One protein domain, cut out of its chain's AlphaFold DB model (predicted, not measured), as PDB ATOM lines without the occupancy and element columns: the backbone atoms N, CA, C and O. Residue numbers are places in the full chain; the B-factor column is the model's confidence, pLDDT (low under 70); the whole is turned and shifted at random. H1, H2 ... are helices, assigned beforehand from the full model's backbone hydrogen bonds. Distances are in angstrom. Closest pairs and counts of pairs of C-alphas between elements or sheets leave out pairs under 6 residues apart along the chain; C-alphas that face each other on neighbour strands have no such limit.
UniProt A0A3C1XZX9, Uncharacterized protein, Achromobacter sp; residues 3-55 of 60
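What this domain is: This is residues 3 to 55 of the 60 residues of an uncharacterized protein of Achromobacter sp (UniProt A0A3C1XZX9). Look for four short helices in two pairs with few contacts: H4, the longest, with H3 at one end of the domain, and H2 with H1 toward the other. H2 and H4 lie between H1 and H3, about perpendicular to each other, and residues 30 to 38 lead from the H1 and H2 end to H3. You will find 53 printed residues with four named helices, H1, H2, H3 and H4 along the chain, and no named strand; the class is all helix. Residues 42 to 47, of which 45 to 47 belong to H4, stick out. The whole is compact, with a radius of gyration of the C-alphas of 10.9 A, and spans 28 by 21 by 17 A.

How they stand to each other: Begin with H4, residues 45 to 53. H3, residues 39 to 43, is close to H4 but not clearly touching; look at their closest C-alphas, those of Leu 41 and Val 48, 7.2 A apart. H2, residues 23 to 29, is also close to H4 but not clearly touching: the closest C-alphas, of Ile 23 and Lys 49, are 7.3 A apart, and the lines are about perpendicular, at 83 degrees. From H2 go on to H1, residues 5 to 11, close but not clearly touching, with the C-alphas of Ala 7 and Leu 26 closest at 7.8 A. H1 and H2 run opposite ways at a steep tilt of 64 degrees. H1 and H4 are only just apart, their closest C-alphas being 8.0 A from each other. H3 is apart from H1 and from H2. In H1, H2, H3 and H4, every O i to N i+4 pair is within hydrogen-bond range.

Where its parts are: Find C-alpha 45 at (108.202, 98.443, 103.022); from there H4 runs 12.2 A to C-alpha 53 at (117.255, 105.791, 99.351). Go back to residues 39 to 43 for H3, 6.1 A from first to last C-alpha. H2, residues 23 to 29, is 9.9 A long. Find C-alpha 5 at (128.567, 105.380, 109.726), where H1 begins; it reaches C-alpha 11 after 9.9 A.

The domain as a whole: The two C-alphas farthest apart are those of Ala 14 and Asn 37, at 29.9 A. The link from H1 to H2, with 11 residues, is long; that from H2 to H3, with 9, is short, and that from H3 to H4, with 1, is tight. The printed part runs from residue 3 to 55 and has no cut. In this model the mean pLDDT of the printed part is 94.4, and no printed residue is under 70.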
ATOM      1  N   ALA A   3     122.837 101.247 112.257       95.44
ATOM      2  CA  ALA A   3     123.996 100.815 111.474       95.44
ATOM      3  C   ALA A   3     125.167 101.771 111.739       95.44
ATOM      4  O   ALA A   3     124.953 102.887 112.222       95.44
ATOM      5  N   SER A   4     126.388 101.321 111.450       95.19
ATOM      6  CA  SER A   4     127.590 102.153 111.550       95.19
ATOM      7  C   SER A   4     127.584 103.268 110.499       95.19
ATOM      8  O   SER A   4     126.905 103.170 109.476       95.19
ATOM      9  N   GLU A   5     128.372 104.321 110.724       93.88
ATOM     10  CA  GLU A   5     128.567 105.380 109.726       93.88
ATOM     11  C   GLU A   5     129.079 104.806 108.400       93.88
ATOM     12  O   GLU A   5     128.507 105.094 107.357       93.88
ATOM     13  N   ALA A   6     130.069 103.907 108.445       93.56
ATOM     14  CA  ALA A   6     130.612 103.257 107.253       93.56
ATOM     15  C   ALA A   6     129.538 102.505 106.451       93.56
ATOM     16  O   ALA A   6     129.491 102.602 105.223       93.56
ATOM     17  N   ALA A   7     128.640 101.787 107.133       94.88
ATOM     18  CA  ALA A   7     127.563 101.067 106.467       94.88
ATOM     19  C   ALA A   7     126.570 102.011 105.778       94.88
ATOM     20  O   ALA A   7     126.147 101.761 104.645       94.88
ATOM     21  N   TRP A   8     126.248 103.125 106.433       94.12
ATOM     22  CA  TRP A   8     125.434 104.180 105.847       94.12
ATOM     23  C   TRP A   8     126.125 104.868 104.666       94.12
ATOM     24  O   TRP A   8     125.484 105.080 103.638       94.12
ATOM     25  N   SER A   9     127.428 105.145 104.759       93.62
ATOM     26  CA  SER A   9     128.214 105.724 103.665       93.62
ATOM     27  C   SER A   9     128.190 104.844 102.416       93.62
ATOM     28  O   SER A   9     128.025 105.366 101.317       93.62
ATOM     29  N   HIS A  10     128.293 103.518 102.557       94.06
ATOM     30  CA  HIS A  10     128.156 102.589 101.430       94.06
ATOM     31  C   HIS A  10     126.730 102.550 100.864       94.06
ATOM     32  O   HIS A  10     126.550 102.536  99.647       94.06
ATOM     33  N   PHE A  11     125.709 102.558 101.725       95.00
ATOM     34  CA  PHE A  11     124.305 102.536 101.305       95.00
ATOM     35  C   PHE A  11     123.872 103.791 100.529       95.00
ATOM     36  O   PHE A  11     123.017 103.703  99.637       95.00
ATOM     37  N   TRP A  12     124.440 104.951 100.873       93.88
ATOM     38  CA  TRP A  12     124.110 106.246 100.270       93.88
ATOM     39  C   TRP A  12     124.959 106.641  99.062       93.88
ATOM     40  O   TRP A  12     124.773 107.727  98.511       93.88
ATOM     41  N   GLN A  13     125.826 105.753  98.580       92.81
ATOM     42  CA  GLN A  13     126.466 105.941  97.281       92.81
ATOM     43  C   GLN A  13     125.412 106.075  96.169       92.81
ATOM     44  O   GLN A  13     124.366 105.423  96.204       92.81
ATOM     45  N   ALA A  14     125.717 106.885  95.149       91.12
ATOM     46  CA  ALA A  14     124.869 107.045  93.965       91.12
ATOM     47  C   ALA A  14     124.526 105.688  93.319       91.12
ATOM     48  O   ALA A  14     123.384 105.426  92.941       91.12
ATOM     49  N   VAL A  15     125.528 104.806  93.245       91.31
ATOM     50  CA  VAL A  15     125.398 103.408  92.827       91.31
ATOM     51  C   VAL A  15     126.064 102.544  93.902       91.31
ATOM     52  O   VAL A  15     127.286 102.421  93.885       91.31
ATOM     53  N   PRO A  16     125.303 101.982  94.857       92.06
ATOM     54  CA  PRO A  16     125.867 101.128  95.896       92.06
ATOM     55  C   PRO A  16     126.372  99.801  95.332       92.06
ATOM     56  O   PRO A  16     125.726  99.192  94.473       92.06
ATOM     57  N   ASP A  17     127.469  99.303  95.893       91.44
ATOM     58  CA  ASP A  17     127.974  97.965  95.599       91.44
ATOM     59  C   ASP A  17     126.960  96.859  95.957       91.44
ATOM     60  O   ASP A  17     126.050  97.007  96.786       91.44
ATOM     61  N   ALA A  18     127.146  95.678  95.359       91.88
ATOM     62  CA  ALA A  18     126.334  94.507  95.667       91.88
ATOM     63  C   ALA A  18     126.355  94.192  97.177       91.88
ATOM     64  O   ALA A  18     127.405  94.080  97.810       91.88
ATOM     65  N   GLY A  19     125.167  94.023  97.762       92.69
ATOM     66  CA  GLY A  19     125.001  93.834  99.206       92.69
ATOM     67  C   GLY A  19     124.815  95.116 100.031       92.69
ATOM     68  O   GLY A  19     124.469  94.990 101.201       92.69
ATOM     69  N   TRP A  20     124.962  96.307  99.441       94.62
ATOM     70  CA  TRP A  20     124.768  97.607 100.111       94.62
ATOM     71  C   TRP A  20     123.551  98.390  99.583       94.62
ATOM     72  O   TRP A  20     123.303  99.519  99.987       94.62
ATOM     73  N   HIS A  21     122.771  97.803  98.675       93.38
ATOM     74  CA  HIS A  21     121.704  98.492  97.938       93.38
ATOM     75  C   HIS A  21     120.348  98.545  98.655       93.38
ATOM     76  O   HIS A  21     119.490  99.332  98.250       93.38
ATOM     77  N   ASP A  22     120.117  97.734  99.692       94.06
ATOM     78  CA  ASP A  22     118.882  97.770 100.478       94.06
ATOM     79  C   ASP A  22     119.102  97.384 101.953       94.06
ATOM     80  O   ASP A  22     120.117  96.792 102.327       94.06
ATOM     81  N   ILE A  23     118.130  97.732 102.799       94.81
ATOM     82  CA  ILE A  23     118.173  97.492 104.247       94.81
ATOM     83  C   ILE A  23     118.210  96.009 104.642       94.81
ATOM     84  O   ILE A  23     118.798  95.669 105.664       94.81
ATOM     85  N   PHE A  24     117.624  95.106 103.856       95.12
ATOM     86  CA  PHE A  24     117.695  93.668 104.112       95.12
ATOM     87  C   PHE A  24     119.026  93.077 103.668       95.12
ATOM     88  O   PHE A  24     119.529  92.173 104.332       95.12
ATOM     89  N   ALA A  25     119.623  93.588 102.591       95.25
ATOM     90  CA  ALA A  25     120.973  93.228 102.182       95.25
ATOM     91  C   ALA A  25     121.985  93.601 103.279       95.25
ATOM     92  O   ALA A  25     122.778  92.754 103.693       95.25
ATOM     93  N   LEU A  26     121.871  94.812 103.832       95.81
ATOM     94  CA  LEU A  26     122.639  95.253 104.998       95.81
ATOM     95  C   LEU A  26     122.370  94.380 106.234       95.81
ATOM     96  O   LEU A  26     123.310  93.925 106.884       95.81
ATOM     97  N   ALA A  27     121.101  94.098 106.547       95.06
ATOM     98  CA  ALA A  27     120.741  93.283 107.707       95.06
ATOM     99  C   ALA A  27     121.263  91.844 107.601       95.06
ATOM    100  O   ALA A  27     121.795  91.303 108.568       95.06
ATOM    101  N   LYS A  28     121.198  91.240 106.409       94.62
ATOM    102  CA  LYS A  28     121.755  89.910 106.128       94.62
ATOM    103  C   LYS A  28     123.273  89.860 106.321       94.62
ATOM    104  O   LYS A  28     123.799  88.810 106.679       94.62
ATOM    105  N   ARG A  29     123.972  90.973 106.085       94.44
ATOM    106  CA  ARG A  29     125.419  91.113 106.315       94.44
ATOM    107  C   ARG A  29     125.775  91.421 107.773       94.44
ATOM    108  O   ARG A  29     126.945  91.346 108.121       94.44
ATOM    109  N   GLY A  30     124.791  91.747 108.612       95.38
ATOM    110  CA  GLY A  30     125.011  92.193 109.989       95.38
ATOM    111  C   GLY A  30     125.375  93.677 110.116       95.38
ATOM    112  O   GLY A  30     125.690  94.123 111.214       95.38
ATOM    113  N   GLU A  31     125.296  94.441 109.025       96.38
ATOM    114  CA  GLU A  31     125.650  95.869 108.978       96.38
ATOM    115  C   GLU A  31     124.506  96.780 109.444       96.38
ATOM    116  O   GLU A  31     124.737  97.912 109.861       96.38
ATOM    117  N   LEU A  32     123.265  96.283 109.394       96.25
ATOM    118  CA  LEU A  32     122.071  96.985 109.863       96.25
ATOM    119  C   LEU A  32     121.275  96.104 110.820       96.25
ATOM    120  O   LEU A  32     120.859  94.996 110.485       96.25
ATOM    121  N   ARG A  33     120.970  96.640 111.995       96.50
ATOM    122  CA  ARG A  33     120.032  96.047 112.940       96.50
ATOM    123  C   ARG A  33     118.665  96.711 112.816       96.50
ATOM    124  O   ARG A  33     118.531  97.939 112.873       96.50
ATOM    125  N   ILE A  34     117.630  95.890 112.659       94.69
ATOM    126  CA  ILE A  34     116.233  96.321 112.655       94.69
ATOM    127  C   ILE A  34     115.588  95.810 113.945       94.69
ATOM    128  O   ILE A  34     115.217  94.645 114.038       94.69
ATOM    129  N   ASP A  35     115.489  96.685 114.943       94.06
ATOM    130  CA  ASP A  35     114.837  96.394 116.224       94.06
ATOM    131  C   ASP A  35     113.365  96.834 116.236       94.06
ATOM    132  O   ASP A  35     112.966  97.737 115.494       94.06
ATOM    133  N   GLY A  36     112.579  96.247 117.143       93.56
ATOM    134  CA  GLY A  36     111.174  96.595 117.377       93.56
ATOM    135  C   GLY A  36     110.181  95.729 116.598       93.56
ATOM    136  O   GLY A  36     110.507  94.640 116.129       93.56
ATOM    137  N   ASN A  37     108.934  96.200 116.489       94.94
ATOM    138  CA  ASN A  37     107.899  95.495 115.734       94.94
ATOM    139  C   ASN A  37     108.151  95.647 114.225       94.94
ATOM    140  O   ASN A  37     108.134  96.758 113.700       94.94
ATOM    141  N   LEU A  38     108.343  94.526 113.526       94.38
ATOM    142  CA  LEU A  38     108.559  94.497 112.078       94.38
ATOM    143  C   LEU A  38     107.280  94.722 111.263       94.38
ATOM    144  O   LEU A  38     107.371  95.091 110.095       94.38
ATOM    145  N   GLN A  39     106.093  94.520 111.840       97.00
ATOM    146  CA  GLN A  39     104.829  94.588 111.102       97.00
ATOM    147  C   GLN A  39     104.604  95.941 110.394       97.00
ATOM    148  O   GLN A  39     104.282  95.912 109.205       97.00
ATOM    149  N   PRO A  40     104.830  97.116 111.024       96.00
ATOM    150  CA  PRO A  40     104.706  98.402 110.335       96.00
ATOM    151  C   PRO A  40     105.728  98.569 109.206       96.00
ATOM    152  O   PRO A  40     105.399  99.099 108.148       96.00
ATOM    153  N   LEU A  41     106.959  98.076 109.399       95.56
ATOM    154  CA  LEU A  41     107.986  98.115 108.360       95.56
ATOM    155  C   LEU A  41     107.569  97.278 107.148       95.56
ATOM    156  O   LEU A  41     107.717  97.737 106.022       95.56
ATOM    157  N   MET A  42     107.039  96.072 107.364       96.00
ATOM    158  CA  MET A  42     106.574  95.217 106.268       96.00
ATOM    159  C   MET A  42     105.364  95.827 105.550       96.00
ATOM    160  O   MET A  42     105.313  95.802 104.324       96.00
ATOM    161  N   ALA A  43     104.423  96.418 106.295       98.00
ATOM    162  CA  ALA A  43     103.230  97.055 105.733       98.00
ATOM    163  C   ALA A  43     103.552  98.271 104.845       98.00
ATOM    164  O   ALA A  43     102.829  98.547 103.891       98.00
ATOM    165  N   HIS A  44     104.652  98.976 105.130       96.88
ATOM    166  CA  HIS A  44     105.081 100.178 104.407       96.88
ATOM    167  C   HIS A  44     106.458 100.015 103.751       96.88
ATOM    168  O   HIS A  44     107.189 100.991 103.577       96.88
ATOM    169  N   LEU A  45     106.827  98.784 103.384       96.19
ATOM    170  CA  LEU A  45     108.202  98.443 103.022       96.19
ATOM    171  C   LEU A  45     108.762  99.308 101.891       96.19
ATOM    172  O   LEU A  45     109.874  99.821 102.006       96.19
ATOM    173  N   GLN A  46     107.999  99.474 100.809       95.44
ATOM    174  CA  GLN A  46     108.455 100.242  99.653       95.44
ATOM    175  C   GLN A  46     108.691 101.712 100.023       95.44
ATOM    176  O   GLN A  46     109.770 102.235  99.774       95.44
ATOM    177  N   PHE A  47     107.742 102.331 100.735       96.56
ATOM    178  CA  PHE A  47     107.873 103.704 101.224       96.56
ATOM    179  C   PHE A  47     109.128 103.897 102.085       96.56
ATOM    180  O   PHE A  47     109.875 104.847 101.880       96.56
ATOM    181  N   VAL A  48     109.396 102.986 103.026       95.62
ATOM    182  CA  VAL A  48     110.582 103.088 103.892       95.62
ATOM    183  C   VAL A  48     111.875 102.929 103.091       95.62
ATOM    184  O   VAL A  48     112.826 103.675 103.321       95.62
ATOM    185  N   LYS A  49     111.924 101.987 102.139       94.44
ATOM    186  CA  LYS A  49     113.091 101.808 101.261       94.44
ATOM    187  C   LYS A  49     113.362 103.065 100.433       94.44
ATOM    188  O   LYS A  49     114.512 103.491 100.372       94.44
ATOM    189  N   ASP A  50     112.322 103.664  99.862       94.81
ATOM    190  CA  ASP A  50     112.438 104.866  99.033       94.81
ATOM    191  C   ASP A  50     112.833 106.088  99.864       94.81
ATOM    192  O   ASP A  50     113.713 106.848  99.465       94.81
ATOM    193  N   LEU A  51     112.262 106.236 101.063       94.06
ATOM    194  CA  LEU A  51     112.640 107.290 102.001       94.06
ATOM    195  C   LEU A  51     114.128 107.205 102.354       94.06
ATOM    196  O   LEU A  51     114.833 108.207 102.282       94.06
ATOM    197  N   LEU A  52     114.629 106.017 102.695       93.88
ATOM    198  CA  LEU A  52     116.048 105.838 103.002       93.88
ATOM    199  C   LEU A  52     116.928 106.072 101.769       93.88
ATOM    200  O   LEU A  52     117.973 106.706 101.881       93.88
ATOM    201  N   ALA A  53     116.512 105.602 100.593       92.62
ATOM    202  CA  ALA A  53     117.255 105.791  99.351       92.62
ATOM    203  C   ALA A  53     117.234 107.242  98.835       92.62
ATOM    204  O   ALA A  53     118.109 107.602  98.054       92.62
ATOM    205  N   SER A  54     116.290 108.082  99.280       92.00
ATOM    206  CA  SER A  54     116.147 109.476  98.825       92.00
ATOM    207  C   SER A  54     117.358 110.361  99.129       92.00
ATOM    208  O   SER A  54     117.586 111.344  98.431       92.00
ATOM    209  N   ALA A  55     118.150 109.994 100.140       87.81
ATOM    210  CA  ALA A  55     119.380 110.692 100.499       87.81
ATOM    211  C   ALA A  55     120.614 110.209  99.716       87.81
ATOM    212  O   ALA A  55     121.712 110.706  99.959       87.81
TER     213      ALA A  55